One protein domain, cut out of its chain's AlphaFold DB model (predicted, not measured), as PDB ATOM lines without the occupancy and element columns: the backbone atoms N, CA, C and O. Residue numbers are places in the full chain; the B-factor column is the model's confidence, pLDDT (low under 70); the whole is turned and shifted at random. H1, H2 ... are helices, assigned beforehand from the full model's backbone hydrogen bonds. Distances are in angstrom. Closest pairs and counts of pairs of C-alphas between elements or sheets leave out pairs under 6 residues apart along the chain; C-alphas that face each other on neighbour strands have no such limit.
ATOM      1  N   GLU A 153     -20.208   5.212 -10.255       82.94
ATOM      2  CA  GLU A 153     -20.608   6.624 -10.310       82.94
ATOM      3  C   GLU A 153     -19.507   7.521 -10.899       82.94
ATOM      4  O   GLU A 153     -19.768   8.360 -11.763       82.94
ATOM      5  N   CYS A 154     -18.252   7.334 -10.478       85.56
ATOM      6  CA  CYS A 154     -17.126   8.099 -11.010       85.56
ATOM      7  C   CYS A 154     -16.878   7.793 -12.488       85.56
ATOM      8  O   CYS A 154     -16.615   8.715 -13.262       85.56
ATOM      9  N   ARG A 155     -16.986   6.521 -12.887       86.94
ATOM     10  CA  ARG A 155     -16.866   6.120 -14.292       86.94
ATOM     11  C   ARG A 155     -17.998   6.716 -15.131       86.94
ATOM     12  O   ARG A 155     -17.735   7.296 -16.182       86.94
ATOM     13  N   TRP A 156     -19.234   6.688 -14.631       83.25
ATOM     14  CA  TRP A 156     -20.375   7.339 -15.279       83.25
ATOM     15  C   TRP A 156     -20.180   8.854 -15.415       83.25
ATOM     16  O   TRP A 156     -20.403   9.428 -16.482       83.25
ATOM     17  N   LYS A 157     -19.693   9.523 -14.365       84.56
ATOM     18  CA  LYS A 157     -19.390  10.959 -14.401       84.56
ATOM     19  C   LYS A 157     -18.342  11.293 -15.468       84.56
ATOM     20  O   LYS A 157     -18.473  12.325 -16.134       84.56
ATOM     21  N   LEU A 158     -17.333  10.438 -15.641       86.69
ATOM     22  CA  LEU A 158     -16.324  10.579 -16.692       86.69
ATOM     23  C   LEU A 158     -16.951  10.438 -18.084       86.69
ATOM     24  O   LEU A 158     -16.789  11.335 -18.907       86.69
ATOM     25  N   ILE A 159     -17.744   9.390 -18.310       84.56
ATOM     26  CA  ILE A 159     -18.473   9.163 -19.570       84.56
ATOM     27  C   ILE A 159     -19.347  10.364 -19.923       84.56
ATOM     28  O   ILE A 159     -19.265  10.895 -21.029       84.56
ATOM     29  N   ARG A 160     -20.136  10.861 -18.967       82.25
ATOM     30  CA  ARG A 160     -20.985  12.038 -19.170       82.25
ATOM     31  C   ARG A 160     -20.175  13.282 -19.528       82.25
ATOM     32  O   ARG A 160     -20.579  14.067 -20.384       82.25
ATOM     33  N   THR A 161     -19.022  13.470 -18.889       83.88
ATOM     34  CA  THR A 161     -18.115  14.582 -19.203       83.88
ATOM     35  C   THR A 161     -17.570  14.454 -20.627       83.88
ATOM     36  O   THR A 161     -17.597  15.430 -21.378       83.88
ATOM     37  N   ASN A 162     -17.168  13.246 -21.031       84.56
ATOM     38  CA  ASN A 162     -16.690  12.950 -22.380       84.56
ATOM     39  C   ASN A 162     -17.781  13.163 -23.432       84.56
ATOM     40  O   ASN A 162     -17.498  13.736 -24.482       84.56
ATOM     41  N   LEU A 163     -19.029  12.780 -23.152       81.75
ATOM     42  CA  LEU A 163     -20.168  13.042 -24.034       81.75
ATOM     43  C   LEU A 163     -20.405  14.543 -24.204       81.75
ATOM     44  O   LEU A 163     -20.438  15.032 -25.330       81.75
ATOM     45  N   ARG A 164     -20.479  15.307 -23.108       81.50
ATOM     46  CA  ARG A 164     -20.655  16.771 -23.169       81.50
ATOM     47  C   ARG A 164     -19.546  17.446 -23.971       81.50
ATOM     48  O   ARG A 164     -19.821  18.331 -24.780       81.50
ATOM     49  N   TYR A 165     -18.307  16.999 -23.777       83.06
ATOM     50  CA  TYR A 165     -17.155  17.472 -24.534       83.06
ATOM     51  C   TYR A 165     -17.235  17.106 -26.022       83.06
ATOM     52  O   TYR A 165     -17.055  17.966 -26.880       83.06
ATOM     53  N   THR A 166     -17.533  15.841 -26.325       83.56
ATOM     54  CA  THR A 166     -17.678  15.306 -27.688       83.56
ATOM     55  C   THR A 166     -18.702  16.095 -28.474       83.56
ATOM     56  O   THR A 166     -18.506  16.410 -29.649       83.56
ATOM     57  N   LEU A 167     -19.806  16.397 -27.800       80.44
ATOM     58  CA  LEU A 167     -20.930  17.038 -28.420       80.44
ATOM     59  C   LEU A 167     -20.634  18.506 -28.662       80.44
ATOM     60  O   LEU A 167     -21.056  18.939 -29.728       80.44
ATOM     61  N   ALA A 168     -19.929  19.218 -27.761       80.06
ATOM     62  CA  ALA A 168     -19.675  20.673 -27.736       80.06
ATOM     63  C   ALA A 168     -19.541  21.364 -29.116       80.06
ATOM     64  O   ALA A 168     -19.025  20.794 -30.072       80.06
ATOM     65  N   ASP A 169     -20.065  22.596 -29.237       71.19
ATOM     66  CA  ASP A 169     -20.225  23.267 -30.544       71.19
ATOM     67  C   ASP A 169     -18.879  23.536 -31.214       71.19
ATOM     68  O   ASP A 169     -18.742  23.310 -32.417       71.19
ATOM     69  N   ASP A 170     -17.890  23.899 -30.397       75.75
ATOM     70  CA  ASP A 170     -16.489  23.980 -30.776       75.75
ATOM     71  C   ASP A 170     -15.704  22.933 -29.984       75.75
ATOM     72  O   ASP A 170     -15.636  22.995 -28.750       75.75
ATOM     73  N   CYS A 171     -15.052  21.999 -30.677       79.38
ATOM     74  CA  CYS A 171     -14.041  21.166 -30.032       79.38
ATOM     75  C   CYS A 171     -12.819  22.031 -29.656       79.38
ATOM     76  O   CYS A 171     -12.608  23.119 -30.207       79.38
ATOM     77  N   VAL A 172     -11.967  21.553 -28.739       79.44
ATOM     78  CA  VAL A 172     -10.763  22.304 -28.317       79.44
ATOM     79  C   VAL A 172      -9.865  22.650 -29.500       79.44
ATOM     80  O   VAL A 172      -9.308  23.742 -29.526       79.44
ATOM     81  N   ILE A 173      -9.782  21.780 -30.509       79.88
ATOM     82  CA  ILE A 173      -8.967  22.010 -31.706       79.88
ATOM     83  C   ILE A 173      -9.536  23.166 -32.541       79.88
ATOM     84  O   ILE A 173      -8.789  24.070 -32.921       79.88
ATOM     85  N   CYS A 174     -10.849  23.188 -32.792       81.69
ATOM     86  CA  CYS A 174     -11.515  24.287 -33.497       81.69
ATOM     87  C   CYS A 174     -11.373  25.604 -32.733       81.69
ATOM     88  O   CYS A 174     -11.002  26.620 -33.320       81.69
ATOM     89  N   ARG A 175     -11.575  25.576 -31.409       83.19
ATOM     90  CA  ARG A 175     -11.404  26.751 -30.548       83.19
ATOM     91  C   ARG A 175      -9.963  27.267 -30.573       83.19
ATOM     92  O   ARG A 175      -9.751  28.467 -30.713       83.19
ATOM     93  N   GLN A 176      -8.969  26.383 -30.478       85.62
ATOM     94  CA  GLN A 176      -7.553  26.756 -30.538       85.62
ATOM     95  C   GLN A 176      -7.179  27.355 -31.897       85.62
ATOM     96  O   GLN A 176      -6.559  28.413 -31.940       85.62
ATOM     97  N   ARG A 177      -7.593  26.739 -33.010       84.56
ATOM     98  CA  ARG A 177      -7.341  27.272 -34.361       84.56
ATOM     99  C   ARG A 177      -7.979  28.644 -34.570       84.56
ATOM    100  O   ARG A 177      -7.322  29.530 -35.113       84.56
ATOM    101  N   ASN A 178      -9.203  28.838 -34.076       80.12
ATOM    102  CA  ASN A 178      -9.872  30.137 -34.101       80.12
ATOM    103  C   ASN A 178      -9.102  31.190 -33.278       80.12
ATOM    104  O   ASN A 178      -8.852  32.294 -33.757       80.12
ATOM    105  N   ASN A 179      -8.622  30.827 -32.082       85.81
ATOM    106  CA  ASN A 179      -7.806  31.711 -31.238       85.81
ATOM    107  C   ASN A 179      -6.474  32.117 -31.899       85.81
ATOM    108  O   ASN A 179      -6.010  33.236 -31.696       85.81
ATOM    109  N   VAL A 180      -5.880  31.239 -32.715       90.69
ATOM    110  CA  VAL A 180      -4.646  31.514 -33.483       90.69
ATOM    111  C   VAL A 180      -4.952  32.165 -34.849       90.69
ATOM    112  O   VAL A 180      -4.054  32.394 -35.651       90.69
ATOM    113  N   ARG A 181      -6.218  32.524 -35.116       86.06
ATOM    114  CA  ARG A 181      -6.688  33.144 -36.371       86.06
ATOM    115  C   ARG A 181      -6.392  32.317 -37.626       86.06
ATOM    116  O   ARG A 181      -6.288  32.864 -38.723       86.06
ATOM    117  N   ILE A 182      -6.283  30.997 -37.485       83.31
ATOM    118  CA  ILE A 182      -6.209  30.094 -38.633       83.31
ATOM    119  C   ILE A 182      -7.631  29.945 -39.163       83.31
ATOM    120  O   ILE A 182      -8.481  29.340 -38.507       83.31
ATOM    121  N   ALA A 183      -7.897  30.516 -40.338       76.00
ATOM    122  CA  ALA A 183      -9.198  30.415 -40.981       76.00
ATOM    123  C   ALA A 183      -9.498  28.947 -41.314       76.00
ATOM    124  O   ALA A 183      -8.829  28.336 -42.146       76.00
ATOM    125  N   ILE A 184     -10.503  28.386 -40.649       76.31
ATOM    126  CA  ILE A 184     -11.125  27.131 -41.059       76.31
ATOM    127  C   ILE A 184     -12.349  27.526 -41.873       76.31
ATOM    128  O   ILE A 184     -13.194  28.288 -41.399       76.31
ATOM    129  N   ASP A 185     -12.440  27.039 -43.104       84.12
ATOM    130  CA  ASP A 185     -13.649  27.218 -43.890       84.12
ATOM    131  C   ASP A 185     -14.831  26.498 -43.214       84.12
ATOM    132  O   ASP A 185     -14.680  25.523 -42.472       84.12
ATOM    133  N   ALA A 186     -16.051  26.980 -43.448       78.94
ATOM    134  CA  ALA A 186     -17.232  26.414 -42.793       78.94
ATOM    135  C   ALA A 186     -17.402  24.907 -43.080       78.94
ATOM    136  O   ALA A 186     -17.975  24.179 -42.269       78.94
ATOM    137  N   THR A 187     -16.903  24.433 -44.225       83.44
ATOM    138  CA  THR A 187     -16.949  23.026 -44.629       83.44
ATOM    139  C   THR A 187     -15.931  22.178 -43.866       83.44
ATOM    140  O   THR A 187     -16.315  21.140 -43.328       83.44
ATOM    141  N   GLY A 188     -14.683  22.632 -43.722       82.56
ATOM    142  CA  GLY A 188     -13.668  21.956 -42.916       82.56
ATOM    143  C   GLY A 188     -14.033  21.904 -41.434       82.56
ATOM    144  O   GLY A 188     -13.829  20.876 -40.788       82.56
ATOM    145  N   HIS A 189     -14.661  22.962 -40.907       81.62
ATOM    146  CA  HIS A 189     -15.168  22.967 -39.534       81.62
ATOM    147  C   HIS A 189     -16.243  21.893 -39.319       81.62
ATOM    148  O   HIS A 189     -16.165  21.121 -38.364       81.62
ATOM    149  N   ARG A 190     -17.222  21.807 -40.232       80.31
ATOM    150  CA  ARG A 190     -18.286  20.792 -40.177       80.31
ATOM    151  C   ARG A 190     -17.727  19.373 -40.268       80.31
ATOM    152  O   ARG A 190     -18.016  18.568 -39.394       80.31
ATOM    153  N   SER A 191     -16.870  19.097 -41.250       83.88
ATOM    154  CA  SER A 191     -16.286  17.762 -41.432       83.88
ATOM    155  C   SER A 191     -15.469  17.307 -40.217       83.88
ATOM    156  O   SER A 191     -15.618  16.174 -39.759       83.88
ATOM    157  N   HIS A 192     -14.655  18.197 -39.640       85.19
ATOM    158  CA  HIS A 192     -13.902  17.886 -38.425       85.19
ATOM    159  C   HIS A 192     -14.822  17.622 -37.228       85.19
ATOM    160  O   HIS A 192     -14.599  16.682 -36.464       85.19
ATOM    161  N   ARG A 193     -15.868  18.440 -37.066       82.75
ATOM    162  CA  ARG A 193     -16.864  18.274 -36.006       82.75
ATOM    163  C   ARG A 193     -17.581  16.932 -36.117       82.75
ATOM    164  O   ARG A 193     -17.708  16.246 -35.109       82.75
ATOM    165  N   ASP A 194     -17.994  16.533 -37.316       81.94
ATOM    166  CA  ASP A 194     -18.671  15.251 -37.532       81.94
ATOM    167  C   ASP A 194     -17.754  14.073 -37.177       81.94
ATOM    168  O   ASP A 194     -18.170  13.144 -36.484       81.94
ATOM    169  N   GLN A 195     -16.471  14.148 -37.551       84.75
ATOM    170  CA  GLN A 195     -15.477  13.148 -37.159       84.75
ATOM    171  C   GLN A 195     -15.286  13.092 -35.634       84.75
ATOM    172  O   GLN A 195     -15.239  12.003 -35.062       84.75
ATOM    173  N   HIS A 196     -15.196  14.248 -34.972       83.94
ATOM    174  CA  HIS A 196     -15.059  14.343 -33.518       83.94
ATOM    175  C   HIS A 196     -16.264  13.739 -32.792       83.94
ATOM    176  O   HIS A 196     -16.088  12.924 -31.887       83.94
ATOM    177  N   ILE A 197     -17.478  14.090 -33.229       82.94
ATOM    178  CA  ILE A 197     -18.730  13.549 -32.692       82.94
ATOM    179  C   ILE A 197     -18.752  12.031 -32.850       82.94
ATOM    180  O   ILE A 197     -18.979  11.313 -31.880       82.94
ATOM    181  N   HIS A 198     -18.462  11.530 -34.048       80.81
ATOM    182  CA  HIS A 198     -18.509  10.103 -34.330       80.81
ATOM    183  C   HIS A 198     -17.491   9.302 -33.496       80.81
ATOM    184  O   HIS A 198     -17.835   8.264 -32.929       80.81
ATOM    185  N   VAL A 199     -16.247   9.782 -33.373       85.56
ATOM    186  CA  VAL A 199     -15.218   9.127 -32.544       85.56
ATOM    187  C   VAL A 199     -15.576   9.191 -31.060       85.56
ATOM    188  O   VAL A 199     -15.502   8.173 -30.374       85.56
ATOM    189  N   GLY A 200     -15.992  10.356 -30.563       85.12
ATOM    190  CA  GLY A 200     -16.298  10.534 -29.147       85.12
ATOM    191  C   GLY A 200     -17.547   9.771 -28.698       85.12
ATOM    192  O   GLY A 200     -17.531   9.168 -27.628       85.12
ATOM    193  N   ILE A 201     -18.594   9.703 -29.531       81.81
ATOM    194  CA  ILE A 201     -19.781   8.879 -29.255       81.81
ATOM    195  C   ILE A 201     -19.390   7.403 -29.227       81.81
ATOM    196  O   ILE A 201     -19.772   6.691 -28.304       81.81
ATOM    197  N   ARG A 202     -18.585   6.939 -30.193       81.94
ATOM    198  CA  ARG A 202     -18.108   5.551 -30.209       81.94
ATOM    199  C   ARG A 202     -17.330   5.202 -28.939       81.94
ATOM    200  O   ARG A 202     -17.584   4.146 -28.366       81.94
ATOM    201  N   GLN A 203     -16.421   6.071 -28.496       85.31
ATOM    202  CA  GLN A 203     -15.675   5.859 -27.254       85.31
ATOM    203  C   GLN A 203     -16.611   5.824 -26.041       85.31
ATOM    204  O   GLN A 203     -16.520   4.913 -25.227       85.31
ATOM    205  N   ALA A 204     -17.555   6.764 -25.946       82.06
ATOM    206  CA  ALA A 204     -18.520   6.786 -24.853       82.06
ATOM    207  C   ALA A 204     -19.372   5.508 -24.814       82.06
ATOM    208  O   ALA A 204     -19.577   4.953 -23.742       82.06
ATOM    209  N   LEU A 205     -19.816   4.995 -25.965       77.69
ATOM    210  CA  LEU A 205     -20.552   3.729 -26.041       77.69
ATOM    211  C   LEU A 205     -19.697   2.529 -25.608       77.69
ATOM    212  O   LEU A 205     -20.203   1.639 -24.929       77.69
ATOM    213  N   GLN A 206     -18.405   2.504 -25.949       80.31
ATOM    214  CA  GLN A 206     -17.477   1.477 -25.460       80.31
ATOM    215  C   GLN A 206     -17.296   1.554 -23.941       80.31
ATOM    216  O   GLN A 206     -17.391   0.535 -23.260       80.31
ATOM    217  N   ASP A 207     -17.093   2.756 -23.402       82.88
ATOM    218  CA  ASP A 207     -16.958   2.979 -21.962       82.88
ATOM    219  C   ASP A 207     -18.236   2.569 -21.213       82.88
ATOM    220  O   ASP A 207     -18.177   1.955 -20.150       82.88
ATOM    221  N   ILE A 208     -19.399   2.842 -21.803       76.31
ATOM    222  CA  ILE A 208     -20.701   2.407 -21.299       76.31
ATOM    223  C   ILE A 208     -20.828   0.893 -21.348       76.31
ATOM    224  O   ILE A 208     -21.241   0.298 -20.359       76.31
ATOM    225  N   ALA A 209     -20.421   0.248 -22.441       74.19
ATOM    226  CA  ALA A 209     -20.415  -1.207 -22.522       74.19
ATOM    227  C   ALA A 209     -19.553  -1.824 -21.409       74.19
ATOM    228  O   ALA A 209     -19.935  -2.838 -20.830       74.19
ATOM    229  N   MET A 210     -18.443  -1.180 -21.032       75.81
ATOM    230  CA  MET A 210     -17.633  -1.592 -19.880       75.81
ATOM    231  C   MET A 210     -18.320  -1.373 -18.520       75.81
ATOM    232  O   MET A 210     -17.957  -2.054 -17.563       75.81
ATOM    233  N   LEU A 211     -19.297  -0.463 -18.409       72.12
ATOM    234  CA  LEU A 211     -20.136  -0.329 -17.207       72.12
ATOM    235  C   LEU A 211     -21.215  -1.406 -17.104       72.12
ATOM    236  O   LEU A 211     -21.616  -1.739 -15.993       72.12
ATOM    237  N   ILE A 212     -21.693  -1.928 -18.237       63.25
ATOM    238  CA  ILE A 212     -22.732  -2.973 -18.283       63.25
ATOM    239  C   ILE A 212     -22.206  -4.286 -17.721       63.25
ATOM    240  O   ILE A 212     -22.968  -5.075 -17.163       63.25
ATOM    241  N   TRP A 213     -20.902  -4.525 -17.863       62.28
ATOM    242  CA  TRP A 213     -20.279  -5.670 -17.231       62.28
ATOM    243  C   TRP A 213     -20.415  -5.534 -15.715       62.28
ATOM    244  O   TRP A 213     -19.915  -4.551 -15.161       62.28
ATOM    245  N   PRO A 214     -21.075  -6.496 -15.044       59.06
ATOM    246  CA  PRO A 214     -21.251  -6.422 -13.605       59.06
ATOM    247  C   PRO A 214     -19.876  -6.274 -12.949       59.06
ATOM    248  O   PRO A 214     -18.940  -6.996 -13.306       59.06
ATOM    249  N   GLU A 215     -19.753  -5.326 -12.007       58.16
ATOM    250  CA  GLU A 215     -18.515  -5.119 -11.229       58.16
ATOM    251  C   GLU A 215     -18.053  -6.435 -10.592       58.16
ATOM    252  O   GLU A 215     -16.860  -6.685 -10.457       58.16
ATOM    253  N   PHE A 216     -19.017  -7.312 -10.312       60.25
ATOM    254  CA  PHE A 216     -18.808  -8.650  -9.813       60.25
ATOM    255  C   PHE A 216     -19.355  -9.666 -10.812       60.25
ATOM    256  O   PHE A 216     -20.558  -9.907 -10.894       60.25
ATOM    257  N   THR A 217     -18.460 -10.269 -11.589       67.56
ATOM    258  CA  THR A 217     -18.795 -11.496 -12.315       67.56
ATOM    259  C   THR A 217     -18.893 -12.612 -11.286       67.56
ATOM    260  O   THR A 217     -17.992 -12.786 -10.474       67.56
ATOM    261  N   THR A 218     -20.006 -13.326 -11.244       69.94
ATOM    262  CA  THR A 218     -20.158 -14.498 -10.379       69.94
ATOM    263  C   THR A 218     -19.637 -15.728 -11.128       69.94
ATOM    264  O   THR A 218     -19.672 -15.760 -12.355       69.94
ATOM    265  N   ARG A 219     -19.149 -16.753 -10.426       72.94
ATOM    266  CA  ARG A 219     -18.494 -17.917 -11.066       72.94
ATOM    267  C   ARG A 219     -19.424 -18.677 -12.018       72.94
ATOM    268  O   ARG A 219     -20.589 -18.892 -11.690       72.94
ATOM    269  N   GLU A 220     -18.913 -19.122 -13.159       64.88
ATOM    270  CA  GLU A 220     -19.626 -20.049 -14.045       64.88
ATOM    271  C   GLU A 220     -19.456 -21.481 -13.515       64.88
ATOM    272  O   GLU A 220     -18.339 -21.947 -13.297       64.88
ATOM    273  N   THR A 221     -20.562 -22.174 -13.257       63.81
ATOM    274  CA  THR A 221     -20.586 -23.591 -12.856       63.81
ATOM    275  C   THR A 221     -21.369 -24.401 -13.887       63.81
ATOM    276  O   THR A 221     -22.093 -23.841 -14.706       63.81
ATOM    277  N   GLU A 222     -21.273 -25.728 -13.879       54.31
ATOM    278  CA  GLU A 222     -22.019 -26.572 -14.832       54.31
ATOM    279  C   GLU A 222     -23.553 -26.478 -14.656       54.31
ATOM    280  O   GLU A 222     -24.303 -26.719 -15.598       54.31
ATOM    281  N   THR A 223     -24.039 -26.022 -13.491       55.41
ATOM    282  CA  THR A 223     -25.455 -25.698 -13.227       55.41
ATOM    283  C   THR A 223     -25.882 -24.311 -13.740       55.41
ATOM    284  O   THR A 223     -27.044 -23.929 -13.604       55.41
ATOM    285  N   SER A 224     -24.977 -23.560 -14.380       54.78
ATOM    286  CA  SER A 224     -25.167 -22.166 -14.822       54.78
ATOM    287  C   SER A 224     -26.134 -21.953 -15.988       54.78
ATOM    288  O   SER A 224     -26.366 -20.807 -16.357       54.78
ATOM    289  N   GLY A 225     -26.754 -22.987 -16.563       54.88
ATOM    290  CA  GLY A 225     -27.669 -22.818 -17.702       54.88
ATOM    291  C   GLY A 225     -28.786 -21.793 -17.443       54.88
ATOM    292  O   GLY A 225     -29.005 -20.900 -18.257       54.88
ATOM    293  N   MET A 226     -29.435 -21.852 -16.272       57.34
ATOM    294  CA  MET A 226     -30.449 -20.859 -15.875       57.34
ATOM    295  C   MET A 226     -29.848 -19.492 -15.527       57.34
ATOM    296  O   MET A 226     -30.454 -18.456 -15.795       57.34
ATOM    297  N   LYS A 227     -28.637 -19.485 -14.965       60.53
ATOM    298  CA  LYS A 227     -27.904 -18.265 -14.635       60.53
ATOM    299  C   LYS A 227     -27.521 -17.483 -15.889       60.53
ATOM    300  O   LYS A 227     -27.743 -16.281 -15.927       60.53
ATOM    301  N   ASN A 228     -27.046 -18.162 -16.927       61.31
ATOM    302  CA  ASN A 228     -26.647 -17.552 -18.193       61.31
ATOM    303  C   ASN A 228     -27.829 -16.848 -18.869       61.31
ATOM    304  O   ASN A 228     -27.664 -15.748 -19.389       61.31
ATOM    305  N   VAL A 229     -29.028 -17.438 -18.800       59.94
ATOM    306  CA  VAL A 229     -30.263 -16.798 -19.283       59.94
ATOM    307  C   VAL A 229     -30.578 -15.546 -18.461       59.94
ATOM    308  O   VAL A 229     -30.778 -14.479 -19.036       59.94
ATOM    309  N   SER A 230     -30.536 -15.641 -17.128       66.31
ATOM    310  CA  SER A 230     -30.806 -14.488 -16.257       66.31
ATOM    311  C   SER A 230     -29.766 -13.368 -16.394       66.31
ATOM    312  O   SER A 230     -30.110 -12.189 -16.330       66.31
ATOM    313  N   ASP A 231     -28.497 -13.713 -16.621       65.25
ATOM    314  CA  ASP A 231     -27.412 -12.757 -16.813       65.25
ATOM    315  C   ASP A 231     -27.520 -12.077 -18.176       65.25
ATOM    316  O   ASP A 231     -27.270 -10.877 -18.268       65.25
ATOM    317  N   GLU A 232     -27.940 -12.792 -19.221       67.25
ATOM    318  CA  GLU A 232     -28.211 -12.200 -20.531       67.25
ATOM    319  C   GLU A 232     -29.398 -11.228 -20.473       67.25
ATOM    320  O   GLU A 232     -29.293 -10.090 -20.932       67.25
ATOM    321  N   GLU A 233     -30.498 -11.611 -19.822       65.12
ATOM    322  CA  GLU A 233     -31.640 -10.716 -19.594       65.12
ATOM    323  C   GLU A 233     -31.229  -9.481 -18.778       65.12
ATOM    324  O   GLU A 233     -31.563  -8.343 -19.127       65.12
ATOM    325  N   ARG A 234     -30.432  -9.672 -17.722       64.62
ATOM    326  CA  ARG A 234     -29.915  -8.582 -16.889       64.62
ATOM    327  C   ARG A 234     -28.968  -7.667 -17.663       64.62
ATOM    328  O   ARG A 234     -29.012  -6.450 -17.463       64.62
ATOM    329  N   ARG A 235     -28.130  -8.214 -18.549       67.38
ATOM    330  CA  ARG A 235     -27.293  -7.434 -19.475       67.38
ATOM    331  C   ARG A 235     -28.173  -6.622 -20.410       67.38
ATOM    332  O   ARG A 235     -27.954  -5.421 -20.526       67.38
ATOM    333  N   GLN A 236     -29.207  -7.220 -20.995       66.94
ATOM    334  CA  GLN A 236     -30.118  -6.529 -21.906       66.94
ATOM    335  C   GLN A 236     -30.863  -5.370 -21.220       66.94
ATOM    336  O   GLN A 236     -31.007  -4.290 -21.807       66.94
ATOM    337  N   ILE A 237     -31.287  -5.547 -19.964       62.59
ATOM    338  CA  ILE A 237     -31.908  -4.486 -19.156       62.59
ATOM    339  C   ILE A 237     -30.907  -3.350 -18.897       62.59
ATOM    340  O   ILE A 237     -31.245  -2.183 -19.107       62.59
ATOM    341  N   HIS A 238     -29.669  -3.666 -18.505       62.09
ATOM    342  CA  HIS A 238     -28.628  -2.654 -18.289       62.09
ATOM    343  C   HIS A 238     -28.243  -1.916 -19.578       62.09
ATOM    344  O   HIS A 238     -28.102  -0.695 -19.545       62.09
ATOM    345  N   VAL A 239     -28.128  -2.617 -20.714       67.38
ATOM    346  CA  VAL A 239     -27.934  -2.005 -22.043       67.38
ATOM    347  C   VAL A 239     -29.054  -1.011 -22.326       67.38
ATOM    348  O   VAL A 239     -28.791   0.132 -22.687       67.38
ATOM    349  N   SER A 240     -30.305  -1.428 -22.134       62.09
ATOM    350  CA  SER A 240     -31.475  -0.591 -22.405       62.09
ATOM    351  C   SER A 240     -31.505   0.649 -21.507       62.09
ATOM    352  O   SER A 240     -31.748   1.751 -21.996       62.09
ATOM    353  N   LEU A 241     -31.190   0.495 -20.218       62.38
ATOM    354  CA  LEU A 241     -31.128   1.603 -19.265       62.38
ATOM    355  C   LEU A 241     -30.001   2.584 -19.603       62.38
ATOM    356  O   LEU A 241     -30.223   3.790 -19.614       62.38
ATOM    357  N   LEU A 242     -28.803   2.089 -19.916       63.91
ATOM    358  CA  LEU A 242     -27.684   2.958 -20.275       63.91
ATOM    359  C   LEU A 242     -27.903   3.655 -21.617       63.91
ATOM    360  O   LEU A 242     -27.574   4.833 -21.743       63.91
ATOM    361  N   ASN A 243     -28.518   2.982 -22.591       66.44
ATOM    362  CA  ASN A 243     -28.944   3.620 -23.834       66.44
ATOM    363  C   ASN A 243     -29.962   4.732 -23.557       66.44
ATOM    364  O   ASN A 243     -29.815   5.826 -24.093       66.44
ATOM    365  N   ALA A 244     -30.942   4.495 -22.680       64.88
ATOM    366  CA  ALA A 244     -31.889   5.526 -22.270       64.88
ATOM    367  C   ALA A 244     -31.178   6.714 -21.599       64.88
ATOM    368  O   ALA A 244     -31.437   7.855 -21.961       64.88
ATOM    369  N   MET A 245     -30.217   6.468 -20.703       64.69
ATOM    370  CA  MET A 245     -29.434   7.531 -20.058       64.69
ATOM    371  C   MET A 245     -28.600   8.342 -21.059       64.69
ATOM    372  O   MET A 245     -28.510   9.562 -20.937       64.69
ATOM    373  N   VAL A 246     -28.000   7.684 -22.057       66.94
ATOM    374  CA  VAL A 246     -27.273   8.356 -23.145       66.94
ATOM    375  C   VAL A 246     -28.214   9.225 -23.956       66.94
ATOM    376  O   VAL A 246     -27.900  10.387 -24.183       66.94
ATOM    377  N   LEU A 247     -29.364   8.687 -24.358       68.44
ATOM    378  CA  LEU A 247     -30.373   9.430 -25.106       68.44
ATOM    379  C   LEU A 247     -30.894  10.626 -24.302       68.44
ATOM    380  O   LEU A 247     -30.991  11.710 -24.863       68.44
ATOM    381  N   SER A 248     -31.118  10.482 -22.994       66.06
ATOM    382  CA  SER A 248     -31.526  11.594 -22.127       66.06
ATOM    383  C   SER A 248     -30.441  12.665 -21.979       66.06
ATOM    384  O   SER A 248     -30.734  13.849 -22.110       66.06
ATOM    385  N   GLU A 249     -29.172  12.301 -21.756       67.06
ATOM    386  CA  GLU A 249     -28.084  13.294 -21.687       67.06
ATOM    387  C   GLU A 249     -27.816  13.942 -23.055       67.06
ATOM    388  O   GLU A 249     -27.439  15.116 -23.127       67.06
ATOM    389  N   LEU A 250     -28.024  13.211 -24.153       65.81
ATOM    390  CA  LEU A 250     -27.987  13.751 -25.508       65.81
ATOM    391  C   LEU A 250     -29.116  14.749 -25.727       65.81
ATOM    392  O   LEU A 250     -28.846  15.857 -26.181       65.81
ATOM    393  N   GLU A 251     -30.344  14.390 -25.372       66.62
ATOM    394  CA  GLU A 251     -31.510  15.260 -25.456       66.62
ATOM    395  C   GLU A 251     -31.286  16.533 -24.639       66.62
ATOM    396  O   GLU A 251     -31.376  17.620 -25.200       66.62
ATOM    397  N   GLU A 252     -30.862  16.429 -23.375       65.12
ATOM    398  CA  GLU A 252     -30.530  17.588 -22.537       65.12
ATOM    399  C   GLU A 252     -29.407  18.445 -23.137       65.12
ATOM    400  O   GLU A 252     -29.475  19.676 -23.116       65.12
ATOM    401  N   THR A 253     -28.373  17.822 -23.710       63.00
ATOM    402  CA  THR A 253     -27.249  18.550 -24.316       63.00
ATOM    403  C   THR A 253     -27.676  19.265 -25.600       63.00
ATOM    404  O   THR A 253     -27.317  20.426 -25.811       63.00
ATOM    405  N   ILE A 254     -28.464  18.613 -26.458       61.47
ATOM    406  CA  ILE A 254     -29.030  19.207 -27.679       61.47
ATOM    407  C   ILE A 254     -30.060  20.290 -27.305       61.47
ATOM    408  O   ILE A 254     -30.114  21.335 -27.954       61.47
ATOM    409  N   TRP A 255     -30.820  20.100 -26.228       61.53
ATOM    410  CA  TRP A 255     -31.775  21.069 -25.690       61.53
ATOM    411  C   TRP A 255     -31.085  22.319 -25.127       61.53
ATOM    412  O   TRP A 255     -31.476  23.448 -25.419       61.53
ATOM    413  N   ALA A 256     -29.986  22.154 -24.388       59.25
ATOM    414  CA  ALA A 256     -29.185  23.273 -23.895       59.25
ATOM    415  C   ALA A 256     -28.587  24.118 -25.042       59.25
ATOM    416  O   ALA A 256     -28.442  25.337 -24.917       59.25
ATOM    417  N   ARG A 257     -28.282  23.495 -26.190       55.94
ATOM    418  CA  ARG A 257     -27.708  24.158 -27.379       55.94
ATOM    419  C   ARG A 257     -28.688  25.004 -28.162       55.94
ATOM    420  O   ARG A 257     -28.296  26.003 -28.759       55.94
ATOM    421  N   THR A 258     -29.964  24.639 -28.172       54.56
ATOM    422  CA  THR A 258     -30.978  25.370 -28.941       54.56
ATOM    423  C   THR A 258     -31.383  26.688 -28.274       54.56
ATOM    424  O   THR A 258     -32.224  27.405 -28.812       54.56
ATOM    425  N   LYS A 259     -30.734  27.070 -27.155       53.75
ATOM    426  CA  LYS A 259     -31.026  28.257 -26.332       53.75
ATOM    427  C   LYS A 259     -32.471  28.306 -25.814       53.75
ATOM    428  O   LYS A 259     -32.943  29.374 -25.434       53.75
ATOM    429  N   ALA A 260     -33.156  27.170 -25.711       49.00
ATOM    430  CA  ALA A 260     -34.358  27.069 -24.889       49.00
ATOM    431  C   ALA A 260     -33.959  26.785 -23.436       49.00
ATOM    432  O   ALA A 260     -34.145  25.692 -22.902       49.00
ATOM    433  N   GLY A 261     -33.400  27.797 -22.769       51.00
ATOM    434  CA  GLY A 261     -33.464  27.828 -21.310       51.00
ATOM    435  C   GLY A 261     -34.930  27.768 -20.864       51.00
ATOM    436  O   GLY A 261     -35.818  28.183 -21.618       51.00
ATOM    437  N   LYS A 262     -35.184  27.242 -19.658       44.84
ATOM    438  CA  LYS A 262     -36.524  27.163 -19.045       44.84
ATOM    439  C   LYS A 262     -37.320  28.452 -19.320       44.84
ATOM    440  O   LYS A 262     -37.001  29.491 -18.754       44.84
ATOM    441  N   GLY A 263     -38.330  28.369 -20.193       55.09
ATOM    442  CA  GLY A 263     -39.259  29.468 -20.491       55.09
ATOM    443  C   GLY A 263     -39.188  30.111 -21.886       55.09
ATOM    444  O   GLY A 263     -40.039  30.949 -22.170       55.09
ATOM    445  N   CYS A 264     -38.258  29.742 -22.777       53.16
ATOM    446  CA  CYS A 264     -38.240  30.263 -24.156       53.16
ATOM    447  C   CYS A 264     -38.887  29.295 -25.159       53.16
ATOM    448  O   CYS A 264     -38.466  28.146 -25.283       53.16
TER     449      CYS A 264
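AT A GLANCE: This is residues 153 to 264 of the 300 residues of the protein "RING-type domain-containing protein" of Hypoxylon sp. CI-4A (UniProt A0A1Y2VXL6). The printed part is a long, loose helical hairpin of H3 and H4, which open away from each other from the place where they meet, with the shorter H1 packed along H3 and wedged against H4. The small H2 lies near the beginning of H3, and residues 221 to 226 and 258 to 264 stick out. There are 112 residues with four named helices, H1 to H4 in order, and no named strand: all helix. The whole is loose, with a radius of gyration of the C-alphas of 19.3 A, and elongated, spanning 66 by 35 by 24 A.

IN THESE COORDINATES: Find C-alpha 153 at (-20.608, 6.624, -10.310); from there H1 runs through residues 153 to 167, 20.9 A long. H2 follows at residues 172 to 179, 10.3 A. H3, residues 186 to 212, starts at C-alpha 186, (-17.232, 26.414, -42.793), and covers 38.7 A. H4, residues 225 to 257, covers 48.0 A and ends at C-alpha 257, (-27.708, 24.158, -27.379).

HOW THE PARTS SIT: Look first at H1 and H3, which touch at a shallow tilt of 16 degrees, opposite ways; their closest C-alphas, Thr 166 and Gly 200, are 5.2 A apart. H1 touches H4 at a steep tilt of 45 degrees, the same way, closest at the C-alphas of Arg 164 and Thr 253, 6.9 A; H4 uses residues 249 to 253 alone. H2 is close to H3 but not clearly touching, with the C-alphas of Cys 174 and His 189 7.2 A apart, and is apart from H1 and H4. H3 and H4 form a hairpin and touch through residues 208 to 212 and 235 to 242 alone, opposite ways at a shallow tilt of 32 degrees, only just short of steep; C-alphas 212 and 238 are closest, 5.9 A. In H1, H2 and H3 every O i to N i+4 pair is within hydrogen-bond range; in H4, 28 of 29 are.

THE WHOLE: The C-alphas farthest apart, those of Arg 181 and Thr 223, are 66.0 A from each other. The printed part has no cut; the link from H3 to H4, residues 213 to 224, is long. Look for low confidence, pLDDT under 70, at residues 212 to 218 and 220 to 264.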